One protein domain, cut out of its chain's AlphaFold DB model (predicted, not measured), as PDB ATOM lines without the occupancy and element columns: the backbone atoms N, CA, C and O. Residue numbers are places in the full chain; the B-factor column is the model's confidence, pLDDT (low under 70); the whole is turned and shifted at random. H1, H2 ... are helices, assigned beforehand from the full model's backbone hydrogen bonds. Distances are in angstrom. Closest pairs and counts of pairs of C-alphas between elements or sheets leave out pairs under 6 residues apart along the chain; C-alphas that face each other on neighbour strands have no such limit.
ATOM      1  N   TRP A   2     -10.167  15.715 -37.781       85.81
ATOM      2  CA  TRP A   2      -9.404  15.874 -36.524       85.81
ATOM      3  C   TRP A   2      -9.327  17.326 -36.010       85.81
ATOM      4  O   TRP A   2      -9.658  17.579 -34.859       85.81
ATOM      5  N   TYR A   3      -9.020  18.293 -36.882       84.62
ATOM      6  CA  TYR A   3      -8.996  19.720 -36.520       84.62
ATOM      7  C   TYR A   3     -10.352  20.238 -35.996       84.62
ATOM      8  O   TYR A   3     -10.409  21.012 -35.049       84.62
ATOM      9  N   GLN A   4     -11.464  19.772 -36.569       84.19
ATOM     10  CA  GLN A   4     -12.802  20.150 -36.100       84.19
ATOM     11  C   GLN A   4     -13.101  19.543 -34.726       84.19
ATOM     12  O   GLN A   4     -13.642  20.230 -33.870       84.19
ATOM     13  N   GLN A   5     -12.700  18.290 -34.489       87.12
ATOM     14  CA  GLN A   5     -12.841  17.646 -33.179       87.12
ATOM     15  C   GLN A   5     -11.998  18.347 -32.108       87.12
ATOM     16  O   GLN A   5     -12.474  18.572 -31.002       87.12
ATOM     17  N   MET A   6     -10.779  18.771 -32.451       86.69
ATOM     18  CA  MET A   6      -9.920  19.566 -31.570       86.69
ATOM     19  C   MET A   6     -10.614  20.865 -31.125       86.69
ATOM     20  O   MET A   6     -10.640  21.165 -29.934       86.69
ATOM     21  N   ARG A   7     -11.248  21.578 -32.066       84.38
ATOM     22  CA  ARG A   7     -12.017  22.799 -31.779       84.38
ATOM     23  C   ARG A   7     -13.261  22.537 -30.927       84.38
ATOM     24  O   ARG A   7     -13.517  23.295 -30.001       84.38
ATOM     25  N   ILE A   8     -14.018  21.476 -31.220       88.88
ATOM     26  CA  ILE A   8     -15.219  21.098 -30.448       88.88
ATOM     27  C   ILE A   8     -14.848  20.739 -29.002       88.88
ATOM     28  O   ILE A   8     -15.572  21.090 -28.078       88.88
ATOM     29  N   ASN A   9     -13.688  20.113 -28.803       87.75
ATOM     30  CA  ASN A   9     -13.166  19.763 -27.483       87.75
ATOM     31  C   ASN A   9     -12.516  20.949 -26.739       87.75
ATOM     32  O   ASN A   9     -11.968  20.753 -25.657       87.75
ATOM     33  N   GLY A  10     -12.553  22.164 -27.301       84.00
ATOM     34  CA  GLY A  10     -12.044  23.379 -26.659       84.00
ATOM     35  C   GLY A  10     -10.524  23.557 -26.709       84.00
ATOM     36  O   GLY A  10     -10.000  24.448 -26.045       84.00
ATOM     37  N   PHE A  11      -9.799  22.752 -27.491       84.88
ATOM     38  CA  PHE A  11      -8.359  22.935 -27.668       84.88
ATOM     39  C   PHE A  11      -8.076  24.009 -28.722       84.88
ATOM     40  O   PHE A  11      -8.570  23.947 -29.852       84.88
ATOM     41  N   THR A  12      -7.234  24.977 -28.368       82.69
ATOM     42  CA  THR A  12      -6.803  26.048 -29.269       82.69
ATOM     43  C   THR A  12      -5.698  25.551 -30.204       82.69
ATOM     44  O   THR A  12      -4.706  25.000 -29.719       82.69
ATOM     45  N   PRO A  13      -5.847  25.699 -31.533       83.69
ATOM     46  CA  PRO A  13      -4.804  25.324 -32.477       83.69
ATOM     47  C   PRO A  13      -3.569  26.197 -32.281       83.69
ATOM     48  O   PRO A  13      -3.673  27.414 -32.164       83.69
ATOM     49  N   ASP A  14      -2.410  25.549 -32.247       85.88
ATOM     50  CA  ASP A  14      -1.113  26.205 -32.127       85.88
ATOM     51  C   ASP A  14      -0.382  26.198 -33.483       85.88
ATOM     52  O   ASP A  14      -0.763  25.495 -34.428       85.88
ATOM     53  N   THR A  15       0.720  26.934 -33.573       86.38
ATOM     54  CA  THR A  15       1.622  26.991 -34.732       86.38
ATOM     55  C   THR A  15       2.032  25.594 -35.215       86.38
ATOM     56  O   THR A  15       2.106  25.332 -36.423       86.38
ATOM     57  N   ILE A  16       2.265  24.663 -34.284       85.44
ATOM     58  CA  ILE A  16       2.632  23.275 -34.601       85.44
ATOM     59  C   ILE A  16       1.469  22.546 -35.290       85.44
ATOM     60  O   ILE A  16       1.684  21.842 -36.279       85.44
ATOM     61  N   THR A  17       0.234  22.749 -34.821       87.75
ATOM     62  CA  THR A  17      -0.978  22.155 -35.404       87.75
ATOM     63  C   THR A  17      -1.120  22.535 -36.875       87.75
ATOM     64  O   THR A  17      -1.284  21.659 -37.729       87.75
ATOM     65  N   PHE A  18      -0.993  23.827 -37.185       88.94
ATOM     66  CA  PHE A  18      -1.057  24.319 -38.562       88.94
ATOM     67  C   PHE A  18       0.110  23.805 -39.408       88.94
ATOM     68  O   PHE A  18      -0.109  23.316 -40.515       88.94
ATOM     69  N   SER A  19       1.332  23.804 -38.868       87.00
ATOM     70  CA  SER A  19       2.518  23.286 -39.569       87.00
ATOM     71  C   SER A  19       2.352  21.816 -39.981       87.00
ATOM     72  O   SER A  19       2.713  21.435 -41.099       87.00
ATOM     73  N   ILE A  20       1.764  20.985 -39.113       88.81
ATOM     74  CA  ILE A  20       1.462  19.579 -39.419       88.81
ATOM     75  C   ILE A  20       0.417  19.485 -40.535       88.81
ATOM     76  O   ILE A  20       0.629  18.748 -41.498       88.81
ATOM     77  N   LEU A  21      -0.682  20.242 -40.444       89.38
ATOM     78  CA  LEU A  21      -1.747  20.235 -41.455       89.38
ATOM     79  C   LEU A  21      -1.228  20.657 -42.835       89.38
ATOM     80  O   LEU A  21      -1.504  19.973 -43.827       89.38
ATOM     81  N   ILE A  22      -0.420  21.718 -42.889       89.56
ATOM     82  CA  ILE A  22       0.226  22.209 -44.112       89.56
ATOM     83  C   ILE A  22       1.140  21.127 -44.692       89.56
ATOM     84  O   ILE A  22       1.014  20.784 -45.866       89.56
ATOM     85  N   ASN A  23       2.015  20.532 -43.877       87.88
ATOM     86  CA  ASN A  23       2.939  19.489 -44.326       87.88
ATOM     87  C   ASN A  23       2.205  18.231 -44.827       87.88
ATOM     88  O   ASN A  23       2.596  17.647 -45.836       87.88
ATOM     89  N   CYS A  24       1.129  17.816 -44.155       89.38
ATOM     90  CA  CYS A  24       0.294  16.698 -44.593       89.38
ATOM     91  C   CYS A  24      -0.367  16.982 -45.950       89.38
ATOM     92  O   CYS A  24      -0.310  16.131 -46.838       89.38
ATOM     93  N   CYS A  25      -0.934  18.178 -46.136       87.44
ATOM     94  CA  CYS A  25      -1.551  18.573 -47.408       87.44
ATOM     95  C   CYS A  25      -0.513  18.677 -48.533       87.44
ATOM     96  O   CYS A  25      -0.720  18.129 -49.615       87.44
ATOM     97  N   ALA A  26       0.642  19.286 -48.251       87.25
ATOM     98  CA  ALA A  26       1.770  19.391 -49.171       87.25
ATOM     99  C   ALA A  26       2.291  18.008 -49.608       87.25
ATOM    100  O   ALA A  26       2.504  17.754 -50.795       87.25
ATOM    101  N   LYS A  27       2.440  17.061 -48.672       84.94
ATOM    102  CA  LYS A  27       2.842  15.678 -48.991       84.94
ATOM    103  C   LYS A  27       1.803  14.936 -49.827       84.94
ATOM    104  O   LYS A  27       2.194  14.122 -50.659       84.94
ATOM    105  N   ALA A  28       0.522  15.228 -49.620       86.00
ATOM    106  CA  ALA A  28      -0.577  14.684 -50.409       86.00
ATOM    107  C   ALA A  28      -0.737  15.360 -51.787       86.00
ATOM    108  O   ALA A  28      -1.640  14.984 -52.530       86.00
ATOM    109  N   GLY A  29       0.097  16.356 -52.124       82.81
ATOM    110  CA  GLY A  29       0.009  17.115 -53.378       82.81
ATOM    111  C   GLY A  29      -1.190  18.067 -53.449       82.81
ATOM    112  O   GLY A  29      -1.500  18.580 -54.517       82.81
ATOM    113  N   GLN A  30      -1.874  18.304 -52.329       87.00
ATOM    114  CA  GLN A  30      -3.058  19.161 -52.253       87.00
ATOM    115  C   GLN A  30      -2.631  20.587 -51.911       87.00
ATOM    116  O   GLN A  30      -2.719  21.018 -50.756       87.00
ATOM    117  N   ILE A  31      -2.133  21.299 -52.921       87.06
ATOM    118  CA  ILE A  31      -1.560  22.640 -52.766       87.06
ATOM    119  C   ILE A  31      -2.631  23.629 -52.303       87.06
ATOM    120  O   ILE A  31      -2.423  24.289 -51.289       87.06
ATOM    121  N   ASP A  32      -3.818  23.627 -52.912       87.38
ATOM    122  CA  ASP A  32      -4.915  24.533 -52.531       87.38
ATOM    123  C   ASP A  32      -5.284  24.412 -51.048       87.38
ATOM    124  O   ASP A  32      -5.441  25.405 -50.338       87.38
ATOM    125  N   ARG A  33      -5.348  23.173 -50.537       88.38
ATOM    126  CA  ARG A  33      -5.609  22.937 -49.110       88.38
ATOM    127  C   ARG A  33      -4.451  23.388 -48.234       88.38
ATOM    128  O   ARG A  33      -4.686  23.859 -47.128       88.38
ATOM    129  N   SER A  34      -3.208  23.237 -48.691       88.38
ATOM    130  CA  SER A  34      -2.051  23.732 -47.942       88.38
ATOM    131  C   SER A  34      -2.045  25.259 -47.842       88.38
ATOM    132  O   SER A  34      -1.772  25.784 -46.766       88.38
ATOM    133  N   VAL A  35      -2.442  25.959 -48.911       87.62
ATOM    134  CA  VAL A  35      -2.592  27.422 -48.929       87.62
ATOM    135  C   VAL A  35      -3.720  27.854 -47.995       87.62
ATOM    136  O   VAL A  35      -3.521  28.757 -47.186       87.62
ATOM    137  N   PHE A  36      -4.862  27.157 -48.032       90.38
ATOM    138  CA  PHE A  36      -5.971  27.393 -47.106       90.38
ATOM    139  C   PHE A  36      -5.520  27.319 -45.640       90.38
ATOM    140  O   PHE A  36      -5.838  28.202 -44.849       90.38
ATOM    141  N   TRP A  37      -4.721  26.312 -45.275       89.62
ATOM    142  CA  TRP A  37      -4.215  26.194 -43.904       89.62
ATOM    143  C   TRP A  37      -3.217  27.284 -43.515       89.62
ATOM    144  O   TRP A  37      -3.160  27.635 -42.339       89.62
ATOM    145  N   VAL A  38      -2.445  27.829 -44.461       88.38
ATOM    146  CA  VAL A  38      -1.599  28.999 -44.177       88.38
ATOM    147  C   VAL A  38      -2.451  30.246 -43.960       88.38
ATOM    148  O   VAL A  38      -2.142  31.029 -43.067       88.38
ATOM    149  N   GLN A  39      -3.527  30.423 -44.727       88.12
ATOM    150  CA  GLN A  39      -4.446  31.540 -44.513       88.12
ATOM    151  C   GLN A  39      -5.109  31.451 -43.137       88.12
ATOM    152  O   GLN A  39      -5.019  32.395 -42.363       88.12
ATOM    153  N   GLU A  40      -5.651  30.285 -42.782       89.38
ATOM    154  CA  GLU A  40      -6.224  30.056 -41.451       89.38
ATOM    155  C   GLU A  40      -5.207  30.290 -40.329       89.38
ATOM    156  O   GLU A  40      -5.547  30.849 -39.290       89.38
ATOM    157  N   MET A  41      -3.947  29.900 -40.531       89.25
ATOM    158  CA  MET A  41      -2.873  30.173 -39.579       89.25
ATOM    159  C   MET A  41      -2.683  31.685 -39.358       89.25
ATOM    160  O   MET A  41      -2.576  32.118 -38.211       89.25
ATOM    161  N   MET A  42      -2.696  32.482 -40.432       87.25
ATOM    162  CA  MET A  42      -2.597  33.946 -40.359       87.25
ATOM    163  C   MET A  42      -3.835  34.584 -39.726       87.25
ATOM    164  O   MET A  42      -3.693  35.506 -38.924       87.25
ATOM    165  N   ASP A  43      -5.028  34.064 -40.014       88.06
ATOM    166  CA  ASP A  43      -6.286  34.549 -39.435       88.06
ATOM    167  C   ASP A  43      -6.349  34.301 -37.915       88.06
ATOM    168  O   ASP A  43      -6.951  35.074 -37.172       88.06
ATOM    169  N   HIS A  44      -5.660  33.262 -37.429       84.25
ATOM    170  CA  HIS A  44      -5.458  33.003 -35.998       84.25
ATOM    171  C   HIS A  44      -4.308  33.830 -35.381       84.25
ATOM    172  O   HIS A  44      -3.996  33.657 -34.203       84.25
ATOM    173  N   GLY A  45      -3.682  34.728 -36.149       84.50
ATOM    174  CA  GLY A  45      -2.602  35.606 -35.694       84.50
ATOM    175  C   GLY A  45      -1.214  34.963 -35.682       84.50
ATOM    176  O   GLY A  45      -0.287  35.539 -35.114       84.50
ATOM    177  N   PHE A  46      -1.042  33.786 -36.290       86.44
ATOM    178  CA  PHE A  46       0.255  33.120 -36.380       86.44
ATOM    179  C   PHE A  46       0.940  33.408 -37.718       86.44
ATOM    180  O   PHE A  46       0.333  33.342 -38.787       86.44
ATOM    181  N   GLU A  47       2.247  33.659 -37.687       82.06
ATOM    182  CA  GLU A  47       3.008  33.911 -38.908       82.06
ATOM    183  C   GLU A  47       3.561  32.623 -39.532       82.06
ATOM    184  O   GLU A  47       4.205  31.827 -38.842       82.06
ATOM    185  N   PRO A  48       3.383  32.401 -40.849       80.38
ATOM    186  CA  PRO A  48       3.923  31.218 -41.501       80.38
ATOM    187  C   PRO A  48       5.451  31.198 -41.448       80.38
ATOM    188  O   PRO A  48       6.126  32.116 -41.920       80.38
ATOM    189  N   ASN A  49       5.976  30.096 -40.912       81.50
ATOM    190  CA  ASN A  49       7.403  29.821 -40.796       81.50
ATOM    191  C   ASN A  49       8.029  29.435 -42.146       81.50
ATOM    192  O   ASN A  49       7.355  28.932 -43.047       81.50
ATOM    193  N   SER A  50       9.361  29.530 -42.242       81.44
ATOM    194  CA  SER A  50      10.132  29.077 -43.417       81.44
ATOM    195  C   SER A  50       9.857  27.620 -43.799       81.44
ATOM    196  O   SER A  50       9.854  27.272 -44.979       81.44
ATOM    197  N   MET A  51       9.576  26.761 -42.814       82.81
ATOM    198  CA  MET A  51       9.168  25.377 -43.048       82.81
ATOM    199  C   MET A  51       7.856  25.292 -43.839       82.81
ATOM    200  O   MET A  51       7.778  24.497 -44.769       82.81
ATOM    201  N   CYS A  52       6.856  26.118 -43.512       83.88
ATOM    202  CA  CYS A  52       5.546  26.092 -44.167       83.88
ATOM    203  C   CYS A  52       5.677  26.443 -45.653       83.88
ATOM    204  O   CYS A  52       5.240  25.673 -46.507       83.88
ATOM    205  N   CYS A  53       6.370  27.542 -45.961       85.19
ATOM    206  CA  CYS A  53       6.626  27.959 -47.340       85.19
ATOM    207  C   CYS A  53       7.427  26.897 -48.114       85.19
ATOM    208  O   CYS A  53       7.056  26.531 -49.226       85.19
ATOM    209  N   ASN A  54       8.479  26.329 -47.509       86.69
ATOM    210  CA  ASN A  54       9.286  25.281 -48.147       86.69
ATOM    211  C   ASN A  54       8.484  24.001 -48.430       86.69
ATOM    212  O   ASN A  54       8.679  23.379 -49.475       86.69
ATOM    213  N   CYS A  55       7.576  23.601 -47.532       87.31
ATOM    214  CA  CYS A  55       6.692  22.456 -47.753       87.31
ATOM    215  C   CYS A  55       5.800  22.666 -48.982       87.31
ATOM    216  O   CYS A  55       5.677  21.749 -49.796       87.31
ATOM    217  N   ILE A  56       5.220  23.861 -49.134       87.06
ATOM    218  CA  ILE A  56       4.366  24.191 -50.281       87.06
ATOM    219  C   ILE A  56       5.188  24.203 -51.570       87.06
ATOM    220  O   ILE A  56       4.831  23.504 -52.511       87.06
ATOM    221  N   ILE A  57       6.344  24.874 -51.588       88.50
ATOM    222  CA  ILE A  57       7.246  24.903 -52.755       88.50
ATOM    223  C   ILE A  57       7.655  23.481 -53.175       88.50
ATOM    224  O   ILE A  57       7.660  23.144 -54.359       88.50
ATOM    225  N   HIS A  58       7.948  22.606 -52.210       87.25
ATOM    226  CA  HIS A  58       8.283  21.213 -52.493       87.25
ATOM    227  C   HIS A  58       7.090  20.407 -53.036       87.25
ATOM    228  O   HIS A  58       7.278  19.514 -53.866       87.25
ATOM    229  N   ALA A  59       5.867  20.696 -52.586       87.56
ATOM    230  CA  ALA A  59       4.655  20.103 -53.148       87.56
ATOM    231  C   ALA A  59       4.415  20.574 -54.588       87.56
ATOM    232  O   ALA A  59       4.203  19.734 -55.462       87.56
ATOM    233  N   CYS A  60       4.556  21.875 -54.851       86.00
ATOM    234  CA  CYS A  60       4.461  22.463 -56.187       86.00
ATOM    235  C   CYS A  60       5.471  21.848 -57.161       86.00
ATOM    236  O   CYS A  60       5.132  21.488 -58.283       86.00
ATOM    237  N   ALA A  61       6.701  21.605 -56.705       85.00
ATOM    238  CA  ALA A  61       7.714  20.915 -57.501       85.00
ATOM    239  C   ALA A  61       7.356  19.454 -57.832       85.00
ATOM    240  O   ALA A  61       7.931  18.870 -58.747       85.00
ATOM    241  N   LYS A  62       6.453  18.810 -57.083       82.25
ATOM    242  CA  LYS A  62       5.969  17.461 -57.420       82.25
ATOM    243  C   LYS A  62       4.827  17.487 -58.426       82.25
ATOM    244  O   LYS A  62       4.750  16.566 -59.233       82.25
ATOM    245  N   THR A  63       3.952  18.483 -58.343       80.19
ATOM    246  CA  THR A  63       2.789  18.627 -59.230       80.19
ATOM    247  C   THR A  63       3.117  19.361 -60.529       80.19
ATOM    248  O   THR A  63       2.336  19.275 -61.469       80.19
ATOM    249  N   GLY A  64       4.261  20.049 -60.596       79.75
ATOM    250  CA  GLY A  64       4.670  20.860 -61.744       79.75
ATOM    251  C   GLY A  64       4.050  22.257 -61.761       79.75
ATOM    252  O   GLY A  64       4.086  22.922 -62.788       79.75
ATOM    253  N   ASP A  65       3.487  22.715 -60.642       83.19
ATOM    254  CA  ASP A  65       2.886  24.046 -60.537       83.19
ATOM    255  C   ASP A  65       3.961  25.110 -60.254       83.19
ATOM    256  O   ASP A  65       4.289  25.426 -59.106       83.19
ATOM    257  N   ALA A  66       4.564  25.634 -61.320       83.25
ATOM    258  CA  ALA A  66       5.637  26.618 -61.218       83.25
ATOM    259  C   ALA A  66       5.152  28.013 -60.776       83.25
ATOM    260  O   ALA A  66       5.903  28.730 -60.111       83.25
ATOM    261  N   GLU A  67       3.913  28.396 -61.098       85.62
ATOM    262  CA  GLU A  67       3.359  29.713 -60.750       85.62
ATOM    263  C   GLU A  67       3.152  29.834 -59.241       85.62
ATOM    264  O   GLU A  67       3.653  30.774 -58.609       85.62
ATOM    265  N   THR A  68       2.505  28.835 -58.634       84.62
ATOM    266  CA  THR A  68       2.304  28.815 -57.184       84.62
ATOM    267  C   THR A  68       3.641  28.700 -56.449       84.62
ATOM    268  O   THR A  68       3.844  29.349 -55.421       84.62
ATOM    269  N   ALA A  69       4.601  27.932 -56.982       86.69
ATOM    270  CA  ALA A  69       5.948  27.856 -56.411       86.69
ATOM    271  C   ALA A  69       6.652  29.227 -56.384       86.69
ATOM    272  O   ALA A  69       7.245  29.593 -55.367       86.69
ATOM    273  N   LEU A  70       6.540  30.007 -57.466       87.06
ATOM    274  CA  LEU A  70       7.115  31.350 -57.567       87.06
ATOM    275  C   LEU A  70       6.478  32.328 -56.577       87.06
ATOM    276  O   LEU A  70       7.190  33.092 -55.922       87.06
ATOM    277  N   TYR A  71       5.154  32.275 -56.424       87.88
ATOM    278  CA  TYR A  71       4.448  33.083 -55.432       87.88
ATOM    279  C   TYR A  71       4.984  32.827 -54.017       87.88
ATOM    280  O   TYR A  71       5.379  33.762 -53.318       87.88
ATOM    281  N   TRP A  72       5.085  31.558 -53.611       86.06
ATOM    282  CA  TRP A  72       5.578  31.200 -52.278       86.06
ATOM    283  C   TRP A  72       7.064  31.492 -52.079       86.06
ATOM    284  O   TRP A  72       7.468  31.833 -50.965       86.06
ATOM    285  N   TYR A  73       7.870  31.415 -53.138       86.69
ATOM    286  CA  TYR A  73       9.255  31.877 -53.101       86.69
ATOM    287  C   TYR A  73       9.330  33.381 -52.806       86.69
ATOM    288  O   TYR A  73      10.047  33.789 -51.894       86.69
ATOM    289  N   ASN A  74       8.540  34.202 -53.504       85.94
ATOM    290  CA  ASN A  74       8.504  35.647 -53.271       85.94
ATOM    291  C   ASN A  74       8.024  35.979 -51.854       85.94
ATOM    292  O   ASN A  74       8.606  36.839 -51.198       85.94
ATOM    293  N   VAL A  75       7.017  35.264 -51.340       84.25
ATOM    294  CA  VAL A  75       6.577  35.402 -49.941       84.25
ATOM    295  C   VAL A  75       7.717  35.075 -48.970       84.25
ATOM    296  O   VAL A  75       7.908  35.789 -47.985       84.25
ATOM    297  N   LEU A  76       8.497  34.027 -49.245       84.25
ATOM    298  CA  LEU A  76       9.646  33.634 -48.429       84.25
ATOM    299  C   LEU A  76      10.727  34.731 -48.431       84.25
ATOM    300  O   LEU A  76      11.184  35.133 -47.360       84.25
ATOM    301  N   THR A  77      11.078  35.275 -49.599       83.00
ATOM    302  CA  THR A  77      12.073  36.354 -49.725       83.00
ATOM    303  C   THR A  77      11.596  37.673 -49.113       83.00
ATOM    304  O   THR A  77      12.361  38.320 -48.401       83.00
ATOM    305  N   ASN A  78      10.331  38.051 -49.313       82.56
ATOM    306  CA  ASN A  78       9.757  39.283 -48.758       82.56
ATOM    307  C   ASN A  78       9.704  39.263 -47.227       82.56
ATOM    308  O   ASN A  78       9.849  40.300 -46.590       82.56
ATOM    309  N   LYS A  79       9.546  38.078 -46.627       77.44
ATOM    310  CA  LYS A  79       9.645  37.884 -45.174       77.44
ATOM    311  C   LYS A  79      11.089  37.882 -44.652       77.44
ATOM    312  O   LYS A  79      11.302  37.635 -43.469       77.44
ATOM    313  N   GLY A  80      12.085  38.105 -45.512       76.50
ATOM    314  CA  GLY A  80      13.504  38.057 -45.149       76.50
ATOM    315  C   GLY A  80      14.001  36.651 -44.803       76.50
ATOM    316  O   GLY A  80      15.064  36.500 -44.201       76.50
ATOM    317  N   LEU A  81      13.246  35.606 -45.154       77.62
ATOM    318  CA  LEU A  81      13.641  34.230 -44.887       77.62
ATOM    319  C   LEU A  81      14.646  33.785 -45.952       77.62
ATOM    320  O   LEU A  81      14.456  34.025 -47.141       77.62
ATOM    321  N   VAL A  82      15.718  33.114 -45.530       74.62
ATOM    322  CA  VAL A  82      16.783  32.673 -46.440       74.62
ATOM    323  C   VAL A  82      16.327  31.421 -47.205       74.62
ATOM    324  O   VAL A  82      16.109  30.375 -46.576       74.62
ATOM    325  N   PRO A  83      16.200  31.474 -48.547       75.75
ATOM    326  CA  PRO A  83      15.891  30.296 -49.347       75.75
ATOM    327  C   PRO A  83      17.041  29.288 -49.258       75.75
ATOM    328  O   PRO A  83      18.207  29.624 -49.463       75.75
ATOM    329  N   LYS A  84      16.722  28.025 -48.967       78.56
ATOM    330  CA  LYS A  84      17.711  26.930 -48.947       78.56
ATOM    331  C   LYS A  84      17.964  26.387 -50.356       78.56
ATOM    332  O   LYS A  84      17.102  26.534 -51.220       78.56
TER     333      LYS A  84
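AT A GLANCE: This is residues 2 to 84 of the 253 residues of the protein "Hypothetical protein" of Polarella glacialis (UniProt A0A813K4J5). Two helical hairpins, H2 with H3 and H4 with H5, stand side by side in a zigzag, with H2 and H4 next to each other in one layer and H3 and H5 in the other. The short H1 sits off one end of this row, where residues 4 to 10 stick out, and the long helices run across the longest axis. The printed part has 83 residues with five named helices, H1 to H5 in chain order, no named strand, and its class is all helix. It is compact, with a radius of gyration of the C-alphas of 12.9 A, and spans 39 by 26 by 17 A.

HOW THE PARTS SIT: Begin at the longest helix, H4, residues 50 to 63; it is the hub, touching three other helices. Look along H5, residues 66 to 78: it touches H4 at a shallow tilt of 14 degrees, opposite ways, a hairpin whose closest C-alphas, those of Ile 57 and Ala 69, are 4.9 A apart. H2, residues 15 to 27, touches H4 and runs the same way at a shallow tilt of 13 degrees; their closest C-alphas are Ala 26 and Ala 59, at 5.0 A. H3, residues 31 to 43, forms a hairpin with H2, opposite ways at a shallow tilt of 12 degrees, closest at the C-alphas of Ile 22 and Ser 34, 4.7 A apart. H3 also touches H4, a hairpin too, opposite ways at a shallow tilt of 19 degrees, with the C-alphas of Ile 31 and Ile 56 closest at 6.6 A. H2, H3 and H4 make an up and down bundle, each helix running against the one before it. H3 and H5 are near each other, with 5 pairs of C-alphas within 10 A, while H2 and H5 are apart. H1, residues 2 to 8, touches no helix and is only just apart from H2, the closest C-alphas being 8.5 A from each other. In H1, H2, H3, H4 and H5 every O i to N i+4 pair is within hydrogen-bond range.

IN THESE COORDINATES: Find C-alpha 50 at (10.132, 29.077, -43.417); from there H4 runs 20.3 A to C-alpha 63. H5 starts at C-alpha 66 and covers 18.2 A to C-alpha 78 at (9.757, 39.283, -48.758). H3 measures 18.5 A and H2 18.2 A from first to last C-alpha. Go back to C-alpha 2 at (-9.404, 15.874, -36.524) for H1, which is 9.9 A long.

THE WHOLE: The C-alphas farthest apart, those of Asn 9 and Ala 66, are 39.2 A from each other. The printed part has no cut. The links H2 to H3 and H4 to H5 are tight, those of H1 to H2 and H3 to H4 short, and no link is long. The mean pLDDT of the printed part is 85.3, and no printed residue is under 70.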